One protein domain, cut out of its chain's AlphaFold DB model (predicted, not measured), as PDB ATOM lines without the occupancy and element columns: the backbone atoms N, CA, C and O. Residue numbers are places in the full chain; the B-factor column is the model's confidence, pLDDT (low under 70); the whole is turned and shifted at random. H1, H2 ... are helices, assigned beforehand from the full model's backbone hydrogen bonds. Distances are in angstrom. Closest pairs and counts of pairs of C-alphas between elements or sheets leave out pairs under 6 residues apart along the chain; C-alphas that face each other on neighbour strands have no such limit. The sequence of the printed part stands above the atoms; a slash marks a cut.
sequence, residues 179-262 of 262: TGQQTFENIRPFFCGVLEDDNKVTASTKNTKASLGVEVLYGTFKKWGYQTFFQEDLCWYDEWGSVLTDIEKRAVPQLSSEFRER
ATOM      1  N   THR A 179     -26.470   9.517 -39.212       83.56
ATOM      2  CA  THR A 179     -25.557   9.589 -40.365       83.56
ATOM      3  C   THR A 179     -24.287  10.360 -40.025       83.56
ATOM      4  O   THR A 179     -23.236  10.095 -40.598       83.56
ATOM      5  N   GLY A 180     -24.377  11.289 -39.073       80.50
ATOM      6  CA  GLY A 180     -23.264  12.111 -38.617       80.50
ATOM      7  C   GLY A 180     -23.374  12.497 -37.145       80.50
ATOM      8  O   GLY A 180     -24.284  12.066 -36.430       80.50
ATOM      9  N   GLN A 181     -22.428  13.311 -36.683       79.06
ATOM     10  CA  GLN A 181     -22.389  13.823 -35.309       79.06
ATOM     11  C   GLN A 181     -23.165  15.134 -35.155       79.06
ATOM     12  O   GLN A 181     -23.553  15.479 -34.041       79.06
ATOM     13  N   GLN A 182     -23.386  15.866 -36.250       77.88
ATOM     14  CA  GLN A 182     -24.020  17.185 -36.222       77.88
ATOM     15  C   GLN A 182     -25.470  17.146 -36.711       77.88
ATOM     16  O   GLN A 182     -25.847  16.307 -37.531       77.88
ATOM     17  N   THR A 183     -26.289  18.093 -36.251       81.75
ATOM     18  CA  THR A 183     -27.699  18.217 -36.655       81.75
ATOM     19  C   THR A 183     -27.836  18.331 -38.173       81.75
ATOM     20  O   THR A 183     -28.601  17.579 -38.772       81.75
ATOM     21  N   PHE A 184     -27.023  19.179 -38.817       83.31
ATOM     22  CA  PHE A 184     -27.031  19.365 -40.273       83.31
ATOM     23  C   PHE A 184     -26.792  18.051 -41.043       83.31
ATOM     24  O   PHE A 184     -27.545  17.727 -41.961       83.31
ATOM     25  N   GLU A 185     -25.783  17.269 -40.643       80.44
ATOM     26  CA  GLU A 185     -25.421  15.988 -41.276       80.44
ATOM     27  C   GLU A 185     -26.549  14.952 -41.190       80.44
ATOM     28  O   GLU A 185     -26.691  14.116 -42.080       80.44
ATOM     29  N   ASN A 186     -27.354  15.016 -40.126       85.75
ATOM     30  CA  ASN A 186     -28.453  14.090 -39.867       85.75
ATOM     31  C   ASN A 186     -29.756  14.483 -40.566       85.75
ATOM     32  O   ASN A 186     -30.464  13.620 -41.085       85.75
ATOM     33  N   ILE A 187     -30.084  15.776 -40.610       88.56
ATOM     34  CA  ILE A 187     -31.363  16.229 -41.172       88.56
ATOM     35  C   ILE A 187     -31.304  16.464 -42.686       88.56
ATOM     36  O   ILE A 187     -32.329  16.346 -43.356       88.56
ATOM     37  N   ARG A 188     -30.130  16.756 -43.265       87.06
ATOM     38  CA  ARG A 188     -29.997  16.937 -44.720       87.06
ATOM     39  C   ARG A 188     -30.390  15.671 -45.503       87.06
ATOM     40  O   ARG A 188     -31.238  15.783 -46.390       87.06
ATOM     41  N   PRO A 189     -29.898  14.463 -45.164       87.88
ATOM     42  CA  PRO A 189     -30.349  13.233 -45.814       87.88
ATOM     43  C   PRO A 189     -31.849  12.990 -45.634       87.88
ATOM     44  O   PRO A 189     -32.501  12.485 -46.542       87.88
ATOM     45  N   PHE A 190     -32.417  13.382 -44.492       90.56
ATOM     46  CA  PHE A 190     -33.854  13.276 -44.253       90.56
ATOM     47  C   PHE A 190     -34.673  14.175 -45.200       90.56
ATOM     48  O   PHE A 190     -35.673  13.722 -45.758       90.56
ATOM     49  N   PHE A 191     -34.253  15.425 -45.418       90.31
ATOM     50  CA  PHE A 191     -34.992  16.375 -46.258       90.31
ATOM     51  C   PHE A 191     -34.753  16.206 -47.762       90.31
ATOM     52  O   PHE A 191     -35.695  16.336 -48.546       90.31
ATOM     53  N   CYS A 192     -33.527  15.910 -48.192       87.62
ATOM     54  CA  CYS A 192     -33.197  15.860 -49.620       87.62
ATOM     55  C   CYS A 192     -32.543  14.558 -50.094       87.62
ATOM     56  O   CYS A 192     -32.282  14.420 -51.287       87.62
ATOM     57  N   GLY A 193     -32.307  13.588 -49.207       87.00
ATOM     58  CA  GLY A 193     -31.716  12.294 -49.567       87.00
ATOM     59  C   GLY A 193     -30.208  12.328 -49.832       87.00
ATOM     60  O   GLY A 193     -29.650  11.312 -50.244       87.00
ATOM     61  N   VAL A 194     -29.535  13.462 -49.608       83.38
ATOM     62  CA  VAL A 194     -28.097  13.619 -49.873       83.38
ATOM     63  C   VAL A 194     -27.284  13.329 -48.611       83.38
ATOM     64  O   VAL A 194     -27.352  14.088 -47.646       83.38
ATOM     65  N   LEU A 195     -26.509  12.238 -48.636       73.06
ATOM     66  CA  LEU A 195     -25.619  11.797 -47.549       73.06
ATOM     67  C   LEU A 195     -24.234  12.448 -47.628       73.06
ATOM     68  O   LEU A 195     -23.769  13.038 -46.659       73.06
ATOM     69  N   GLU A 196     -23.611  12.395 -48.801       64.50
ATOM     70  CA  GLU A 196     -22.334  13.036 -49.103       64.50
ATOM     71  C   GLU A 196     -22.464  13.787 -50.432       64.50
ATOM     72  O   GLU A 196     -23.173  13.358 -51.342       64.50
ATOM     73  N   ASP A 197     -21.809  14.937 -50.516       59.78
ATOM     74  CA  ASP A 197     -21.624  15.729 -51.731       59.78
ATOM     75  C   ASP A 197     -20.135  16.106 -51.787       59.78
ATOM     76  O   ASP A 197     -19.451  16.074 -50.759       59.78
ATOM     77  N   ASP A 198     -19.625  16.523 -52.945       52.28
ATOM     78  CA  ASP A 198     -18.239  16.998 -53.110       52.28
ATOM     79  C   ASP A 198     -17.929  18.208 -52.195       52.28
ATOM     80  O   ASP A 198     -16.776  18.578 -51.943       52.28
ATOM     81  N   ASN A 199     -18.978  18.817 -51.641       51.31
ATOM     82  CA  ASN A 199     -18.933  19.816 -50.591       51.31
ATOM     83  C   ASN A 199     -18.766  19.161 -49.214       51.31
ATOM     84  O   ASN A 199     -19.745  18.872 -48.528       51.31
ATOM     85  N   LYS A 200     -17.513  19.002 -48.767       51.38
ATOM     86  CA  LYS A 200     -17.209  18.716 -47.357       51.38
ATOM     87  C   LYS A 200     -17.919  19.738 -46.466       51.38
ATOM     88  O   LYS A 200     -17.540  20.910 -46.445       51.38
ATOM     89  N   VAL A 201     -18.923  19.279 -45.727       49.72
ATOM     90  CA  VAL A 201     -19.541  20.022 -44.629       49.72
ATOM     91  C   VAL A 201     -18.505  20.049 -43.512       49.72
ATOM     92  O   VAL A 201     -18.364  19.105 -42.745       49.72
ATOM     93  N   THR A 202     -17.658  21.074 -43.489       48.09
ATOM     94  CA  THR A 202     -16.732  21.270 -42.377       48.09
ATOM     95  C   THR A 202     -17.467  22.000 -41.265       48.09
ATOM     96  O   THR A 202     -18.155  22.982 -41.525       48.09
ATOM     97  N   ALA A 203     -17.243  21.585 -40.016       44.97
ATOM     98  CA  ALA A 203     -17.760  22.197 -38.783       44.97
ATOM     99  C   ALA A 203     -17.458  23.711 -38.608       44.97
ATOM    100  O   ALA A 203     -17.745  24.305 -37.570       44.97
ATOM    101  N   SER A 204     -16.828  24.345 -39.597       43.38
ATOM    102  CA  SER A 204     -16.418  25.738 -39.613       43.38
ATOM    103  C   SER A 204     -17.498  26.629 -40.232       43.38
ATOM    104  O   SER A 204     -17.579  26.773 -41.450       43.38
ATOM    105  N   THR A 205     -18.266  27.272 -39.353       45.41
ATOM    106  CA  THR A 205     -18.753  28.666 -39.434       45.41
ATOM    107  C   THR A 205     -19.611  29.139 -40.611       45.41
ATOM    108  O   THR A 205     -20.196  30.207 -40.478       45.41
ATOM    109  N   LYS A 206     -19.751  28.397 -41.710       46.44
ATOM    110  CA  LYS A 206     -20.619  28.720 -42.849       46.44
ATOM    111  C   LYS A 206     -20.977  27.431 -43.591       46.44
ATOM    112  O   LYS A 206     -20.231  26.999 -44.467       46.44
ATOM    113  N   ASN A 207     -22.154  26.866 -43.323       53.94
ATOM    114  CA  ASN A 207     -22.767  25.833 -44.176       53.94
ATOM    115  C   ASN A 207     -23.262  26.431 -45.514       53.94
ATOM    116  O   ASN A 207     -24.288  26.048 -46.051       53.94
ATOM    117  N   THR A 208     -22.537  27.396 -46.089       51.00
ATOM    118  CA  THR A 208     -22.997  28.201 -47.232       51.00
ATOM    119  C   THR A 208     -22.890  27.487 -48.577       51.00
ATOM    120  O   THR A 208     -23.180  28.092 -49.603       51.00
ATOM    121  N   LYS A 209     -22.404  26.239 -48.615       58.44
ATOM    122  CA  LYS A 209     -22.223  25.503 -49.877       58.44
ATOM    123  C   LYS A 209     -23.355  24.532 -50.195       58.44
ATOM    124  O   LYS A 209     -23.542  24.221 -51.364       58.44
ATOM    125  N   ALA A 210     -24.100  24.070 -49.194       67.12
ATOM    126  CA  ALA A 210     -25.160  23.094 -49.389       67.12
ATOM    127  C   ALA A 210     -26.355  23.434 -48.500       67.12
ATOM    128  O   ALA A 210     -26.206  23.547 -47.288       67.12
ATOM    129  N   SER A 211     -27.532  23.568 -49.108       76.88
ATOM    130  CA  SER A 211     -28.790  23.685 -48.369       76.88
ATOM    131  C   SER A 211     -29.171  22.339 -47.737       76.88
ATOM    132  O   SER A 211     -28.771  21.268 -48.215       76.88
ATOM    133  N   LEU A 212     -29.980  22.399 -46.679       82.88
ATOM    134  CA  LEU A 212     -30.684  21.249 -46.116       82.88
ATOM    135  C   LEU A 212     -31.661  20.618 -47.113       82.88
ATOM    136  O   LEU A 212     -31.951  19.426 -47.008       82.88
ATOM    137  N   GLY A 213     -32.153  21.397 -48.080       84.12
ATOM    138  CA  GLY A 213     -33.076  20.931 -49.108       84.12
ATOM    139  C   GLY A 213     -34.476  20.641 -48.568       84.12
ATOM    140  O   GLY A 213     -35.135  19.697 -49.008       84.12
ATOM    141  N   VAL A 214     -34.942  21.432 -47.595       87.06
ATOM    142  CA  VAL A 214     -36.285  21.315 -46.992       87.06
ATOM    143  C   VAL A 214     -37.372  21.344 -48.075       87.06
ATOM    144  O   VAL A 214     -38.357  20.601 -48.024       87.06
ATOM    145  N   GLU A 215     -37.178  22.161 -49.108       83.56
ATOM    146  CA  GLU A 215     -38.059  22.292 -50.262       83.56
ATOM    147  C   GLU A 215     -38.168  21.018 -51.108       83.56
ATOM    148  O   GLU A 215     -39.172  20.855 -51.805       83.56
ATOM    149  N   VAL A 216     -37.205  20.094 -51.033       88.62
ATOM    150  CA  VAL A 216     -37.247  18.817 -51.760       88.62
ATOM    151  C   VAL A 216     -38.343  17.918 -51.181       88.62
ATOM    152  O   VAL A 216     -39.280  17.546 -51.901       88.62
ATOM    153  N   LEU A 217     -38.290  17.627 -49.876       90.00
ATOM    154  CA  LEU A 217     -39.313  16.831 -49.186       90.00
ATOM    155  C   LEU A 217     -40.682  17.517 -49.258       90.00
ATOM    156  O   LEU A 217     -41.661  16.944 -49.752       90.00
ATOM    157  N   TYR A 218     -40.751  18.774 -48.817       88.69
ATOM    158  CA  TYR A 218     -42.005  19.524 -48.739       88.69
ATOM    159  C   TYR A 218     -42.596  19.812 -50.121       88.69
ATOM    160  O   TYR A 218     -43.812  19.736 -50.309       88.69
ATOM    161  N   GLY A 219     -41.758  20.106 -51.116       84.38
ATOM    162  CA  GLY A 219     -42.177  20.285 -52.503       84.38
ATOM    163  C   GLY A 219     -42.753  19.005 -53.101       84.38
ATOM    164  O   GLY A 219     -43.751  19.066 -53.820       84.38
ATOM    165  N   THR A 220     -42.193  17.841 -52.762       88.56
ATOM    166  CA  THR A 220     -42.722  16.533 -53.183       88.56
ATOM    167  C   THR A 220     -44.108  16.280 -52.590       88.56
ATOM    168  O   THR A 220     -45.051  15.993 -53.333       88.56
ATOM    169  N   PHE A 221     -44.286  16.496 -51.284       86.88
ATOM    170  CA  PHE A 221     -45.595  16.382 -50.632       86.88
ATOM    171  C   PHE A 221     -46.629  17.359 -51.209       86.88
ATOM    172  O   PHE A 221     -47.751  16.951 -51.523       86.88
ATOM    173  N   LYS A 222     -46.245  18.621 -51.448       83.44
ATOM    174  CA  LYS A 222     -47.110  19.618 -52.102       83.44
ATOM    175  C   LYS A 222     -47.528  19.181 -53.508       83.44
ATOM    176  O   LYS A 222     -48.714  19.238 -53.828       83.44
ATOM    177  N   LYS A 223     -46.596  18.681 -54.333       83.44
ATOM    178  CA  LYS A 223     -46.894  18.127 -55.674       83.44
ATOM    179  C   LYS A 223     -47.855  16.939 -55.602       83.44
ATOM    180  O   LYS A 223     -48.659  16.737 -56.508       83.44
ATOM    181  N   TRP A 224     -47.810  16.167 -54.520       83.44
ATOM    182  CA  TRP A 224     -48.749  15.076 -54.260       83.44
ATOM    183  C   TRP A 224     -50.083  15.528 -53.652       83.44
ATOM    184  O   TRP A 224     -50.944  14.685 -53.395       83.44
ATOM    185  N   GLY A 225     -50.300  16.832 -53.478       79.75
ATOM    186  CA  GLY A 225     -51.552  17.402 -52.985       79.75
ATOM    187  C   GLY A 225     -51.693  17.387 -51.464       79.75
ATOM    188  O   GLY A 225     -52.799  17.592 -50.965       79.75
ATOM    189  N   TYR A 226     -50.606  17.146 -50.725       81.31
ATOM    190  CA  TYR A 226     -50.603  17.294 -49.274       81.31
ATOM    191  C   TYR A 226     -50.524  18.771 -48.892       81.31
ATOM    192  O   TYR A 226     -49.786  19.558 -49.487       81.31
ATOM    193  N   GLN A 227     -51.262  19.128 -47.845       81.38
ATOM    194  CA  GLN A 227     -51.009  20.346 -47.091       81.38
ATOM    195  C   GLN A 227     -49.874  20.060 -46.116       81.38
ATOM    196  O   GLN A 227     -49.889  19.046 -45.423       81.38
ATOM    197  N   THR A 228     -48.883  20.939 -46.084       82.25
ATOM    198  CA  THR A 228     -47.676  20.732 -45.293       82.25
ATOM    199  C   THR A 228     -47.580  21.761 -44.178       82.25
ATOM    200  O   THR A 228     -47.779  22.948 -44.435       82.25
ATOM    201  N   PHE A 229     -47.212  21.314 -42.983       83.88
ATOM    202  CA  PHE A 229     -46.917  22.157 -41.829       83.88
ATOM    203  C   PHE A 229     -45.492  21.864 -41.350       83.88
ATOM    204  O   PHE A 229     -45.041  20.718 -41.411       83.88
ATOM    205  N   PHE A 230     -44.779  22.904 -40.933       82.81
ATOM    206  CA  PHE A 230     -43.445  22.810 -40.353       82.81
ATOM    207  C   PHE A 230     -43.432  23.701 -39.117       82.81
ATOM    208  O   PHE A 230     -43.821  24.866 -39.198       82.81
ATOM    209  N   GLN A 231     -43.026  23.135 -37.987       83.25
ATOM    210  CA  GLN A 231     -42.861  23.846 -36.730       83.25
ATOM    211  C   GLN A 231     -41.568  23.356 -36.100       83.25
ATOM    212  O   GLN A 231     -41.348  22.152 -35.991       83.25
ATOM    213  N   GLU A 232     -40.742  24.303 -35.687       81.38
ATOM    214  CA  GLU A 232     -39.530  24.072 -34.916       81.38
ATOM    215  C   GLU A 232     -39.602  24.893 -33.628       81.38
ATOM    216  O   GLU A 232     -40.326  25.890 -33.555       81.38
ATOM    217  N   ASP A 233     -38.886  24.447 -32.604       82.06
ATOM    218  CA  ASP A 233     -38.683  25.158 -31.341       82.06
ATOM    219  C   ASP A 233     -37.329  25.890 -31.292       82.06
ATOM    220  O   ASP A 233     -36.998  26.515 -30.284       82.06
ATOM    221  N   LEU A 234     -36.571  25.862 -32.394       75.81
ATOM    222  CA  LEU A 234     -35.352  26.640 -32.563       75.81
ATOM    223  C   LEU A 234     -35.669  28.134 -32.682       75.81
ATOM    224  O   LEU A 234     -36.604  28.563 -33.363       75.81
ATOM    225  N   CYS A 235     -34.841  28.952 -32.040       72.62
ATOM    226  CA  CYS A 235     -34.921  30.399 -32.154       72.62
ATOM    227  C   CYS A 235     -34.327  30.836 -33.499       72.62
ATOM    228  O   CYS A 235     -33.131  30.705 -33.725       72.62
ATOM    229  N   TRP A 236     -35.138  31.435 -34.374       69.88
ATOM    230  CA  TRP A 236     -34.697  31.891 -35.702       69.88
ATOM    231  C   TRP A 236     -33.520  32.894 -35.666       69.88
ATOM    232  O   TRP A 236     -32.784  33.038 -36.641       69.88
ATOM    233  N   TYR A 237     -33.337  33.591 -34.539       70.81
ATOM    234  CA  TYR A 237     -32.257  34.553 -34.302       70.81
ATOM    235  C   TYR A 237     -31.050  33.980 -33.546       70.81
ATOM    236  O   TYR A 237     -30.112  34.730 -33.262       70.81
ATOM    237  N   ASP A 238     -31.101  32.704 -33.162       75.00
ATOM    238  CA  ASP A 238     -30.017  32.030 -32.453       75.00
ATOM    239  C   ASP A 238     -28.735  31.989 -33.290       75.00
ATOM    240  O   ASP A 238     -28.768  32.135 -34.517       75.00
ATOM    241  N   GLU A 239     -27.593  31.789 -32.627       71.38
ATOM    242  CA  GLU A 239     -26.319  31.699 -33.331       71.38
ATOM    243  C   GLU A 239     -26.300  30.545 -34.339       71.38
ATOM    244  O   GLU A 239     -25.622  30.663 -35.353       71.38
ATOM    245  N   TRP A 240     -27.050  29.468 -34.092       73.88
ATOM    246  CA  TRP A 240     -27.135  28.293 -34.961       73.88
ATOM    247  C   TRP A 240     -28.228  28.410 -36.033       73.88
ATOM    248  O   TRP A 240     -28.316  27.549 -36.905       73.88
ATOM    249  N   GLY A 241     -29.023  29.483 -36.013       75.50
ATOM    250  CA  GLY A 241     -30.135  29.689 -36.935       75.50
ATOM    251  C   GLY A 241     -31.267  28.676 -36.743       75.50
ATOM    252  O   GLY A 241     -31.491  28.151 -35.654       75.50
ATOM    253  N   SER A 242     -32.007  28.422 -37.817       79.31
ATOM    254  CA  SER A 242     -33.142  27.501 -37.852       79.31
ATOM    255  C   SER A 242     -33.031  26.555 -39.047       79.31
ATOM    256  O   SER A 242     -32.233  26.778 -39.965       79.31
ATOM    257  N   VAL A 243     -33.840  25.496 -39.081       82.50
ATOM    258  CA  VAL A 243     -33.894  24.579 -40.233       82.50
ATOM    259  C   VAL A 243     -34.265  25.326 -41.520       82.50
ATOM    260  O   VAL A 243     -33.744  25.022 -42.589       82.50
ATOM    261  N   LEU A 244     -35.121  26.345 -41.428       79.50
ATOM    262  CA  LEU A 244     -35.509  27.172 -42.574       79.50
ATOM    263  C   LEU A 244     -34.400  28.125 -43.039       79.50
ATOM    264  O   LEU A 244     -34.487  28.665 -44.140       79.50
ATOM    265  N   THR A 245     -33.357  28.317 -42.231       75.25
ATOM    266  CA  THR A 245     -32.160  29.090 -42.583       75.25
ATOM    267  C   THR A 245     -30.940  28.193 -42.792       75.25
ATOM    268  O   THR A 245     -29.818  28.638 -42.565       75.25
ATOM    269  N   ASP A 246     -31.148  26.922 -43.149       77.06
ATOM    270  CA  ASP A 246     -30.095  25.919 -43.356       77.06
ATOM    271  C   ASP A 246     -29.171  25.685 -42.142       77.06
ATOM    272  O   ASP A 246     -28.046  25.201 -42.292       77.06
ATOM    273  N   ILE A 247     -29.626  26.027 -40.927       77.06
ATOM    274  CA  ILE A 247     -28.801  26.038 -39.702       77.06
ATOM    275  C   ILE A 247     -27.498  26.829 -39.955       77.06
ATOM    276  O   ILE A 247     -26.382  26.439 -39.596       77.06
ATOM    277  N   GLU A 248     -27.610  27.929 -40.703       73.38
ATOM    278  CA  GLU A 248     -26.477  28.794 -40.974       73.38
ATOM    279  C   GLU A 248     -26.069  29.520 -39.693       73.38
ATOM    280  O   GLU A 248     -26.861  30.263 -39.107       73.38
ATOM    281  N   LYS A 249     -24.799  29.358 -39.301       72.94
ATOM    282  CA  LYS A 249     -24.254  30.075 -38.153       72.94
ATOM    283  C   LYS A 249     -24.244  31.584 -38.417       72.94
ATOM    284  O   LYS A 249     -23.590  32.048 -39.354       72.94
ATOM    285  N   ARG A 250     -24.924  32.363 -37.579       73.56
ATOM    286  CA  ARG A 250     -25.069  33.825 -37.707       73.56
ATOM    287  C   ARG A 250     -24.800  34.496 -36.358       73.56
ATOM    288  O   ARG A 250     -24.786  33.851 -35.318       73.56
ATOM    289  N   ALA A 251     -24.544  35.805 -36.349       78.25
ATOM    290  CA  ALA A 251     -24.459  36.541 -35.083       78.25
ATOM    291  C   ALA A 251     -25.822  36.508 -34.365       78.25
ATOM    292  O   ALA A 251     -26.848  36.384 -35.026       78.25
ATOM    293  N   VAL A 252     -25.878  36.671 -33.046       78.81
ATOM    294  CA  VAL A 252     -27.160  36.898 -32.354       78.81
ATOM    295  C   VAL A 252     -27.446  38.401 -32.369       78.81
ATOM    296  O   VAL A 252     -26.573  39.155 -31.921       78.81
ATOM    297  N   PRO A 253     -28.608  38.869 -32.867       73.81
ATOM    298  CA  PRO A 253     -28.908  40.293 -32.876       73.81
ATOM    299  C   PRO A 253     -29.039  40.821 -31.443       73.81
ATOM    300  O   PRO A 253     -29.617  40.172 -30.570       73.81
ATOM    301  N   GLN A 254     -28.493  42.006 -31.200       80.25
ATOM    302  CA  GLN A 254     -28.467  42.673 -29.898       80.25
ATOM    303  C   GLN A 254     -29.458  43.839 -29.835       80.25
ATOM    304  O   GLN A 254     -30.003  44.135 -28.772       80.25
ATOM    305  N   LEU A 255     -29.730  44.486 -30.972       79.06
ATOM    306  CA  LEU A 255     -30.598  45.665 -31.069       79.06
ATOM    307  C   LEU A 255     -31.881  45.348 -31.840       79.06
ATOM    308  O   LEU A 255     -31.861  44.567 -32.785       79.06
ATOM    309  N   SER A 256     -32.999  46.001 -31.500       71.00
ATOM    310  CA  SER A 256     -34.289  45.798 -32.186       71.00
ATOM    311  C   SER A 256     -34.231  46.053 -33.696       71.00
ATOM    312  O   SER A 256     -34.932  45.385 -34.448       71.00
ATOM    313  N   SER A 257     -33.385  46.981 -34.156       75.12
ATOM    314  CA  SER A 257     -33.157  47.223 -35.587       75.12
ATOM    315  C   SER A 257     -32.547  46.010 -36.291       75.12
ATOM    316  O   SER A 257     -32.978  45.664 -37.383       75.12
ATOM    317  N   GLU A 258     -31.619  45.309 -35.638       71.12
ATOM    318  CA  GLU A 258     -30.970  44.113 -36.190       71.12
ATOM    319  C   GLU A 258     -31.921  42.911 -36.261       71.12
ATOM    320  O   GLU A 258     -31.702  42.008 -37.062       71.12
ATOM    321  N   PHE A 259     -32.976  42.883 -35.435       68.81
ATOM    322  CA  PHE A 259     -34.042  41.884 -35.560       68.81
ATOM    323  C   PHE A 259     -34.931  42.148 -36.779       68.81
ATOM    324  O   PHE A 259     -35.348  41.190 -37.409       68.81
ATOM    325  N   ARG A 260     -35.200  43.418 -37.117       66.00
ATOM    326  CA  ARG A 260     -36.051  43.799 -38.262       66.00
ATOM    327  C   ARG A 260     -35.377  43.632 -39.621       66.00
ATOM    328  O   ARG A 260     -36.060  43.503 -40.625       66.00
ATOM    329  N   GLU A 261     -34.051  43.715 -39.663       66.00
ATOM    330  CA  GLU A 261     -33.270  43.550 -40.897       66.00
ATOM    331  C   GLU A 261     -33.066  42.079 -41.299       66.00
ATOM    332  O   GLU A 261     -32.458  41.815 -42.338       66.00
ATOM    333  N   ARG A 262     -33.541  41.126 -40.489       65.06
ATOM    334  CA  ARG A 262     -33.447  39.688 -40.764       65.06
ATOM    335  C   ARG A 262     -34.727  39.121 -41.349       65.06
ATOM    336  O   ARG A 262     -34.582  38.174 -42.154       65.06
TER     337      ARG A 262
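AT A GLANCE: This is residues 179 to 262 of the 262 residues of an uncharacterized protein of Stylophora pistillata (UniProt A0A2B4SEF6). There is little regular structure here: long loops join two short helices, H1 and H2, set staggered and nearly in line, to a small third helix, H3, far off near the chain's last residue. Residues 220 to 225 stick out at the end of H2. The 84 printed residues hold 25 in the three named helices, with no named strand; the class is all helix. The whole is only just loose, close to compact, with a radius of gyration of the C-alphas of 14.4 A and spans of 42 by 32 by 19 A.

HOW THE PARTS SIT: H1, residues 183 to 192, touches H2, residues 214 to 223; their closest C-alphas, of Phe 191 and Val 214, are 5.2 A apart. They run the same way at a shallow tilt of 26 degrees. H3, residues 256 to 260, is apart from H1 and from H2. In H2 and H3 every O i to N i+4 pair is within hydrogen-bond range; in H1, 4 of 6 are.

IN THESE COORDINATES: H1 begins at C-alpha 183 (-27.699, 18.217, -36.655) and is 14.3 A long; H2 is 14.1 A. H3 ends at C-alpha 260 (-36.051, 43.799, -38.262).

THE WHOLE: The printed part has no cut. Both links, 21 and 32 residues, are long. Confidence is under 70 at residues 196 to 210, 236 and 259 to 262.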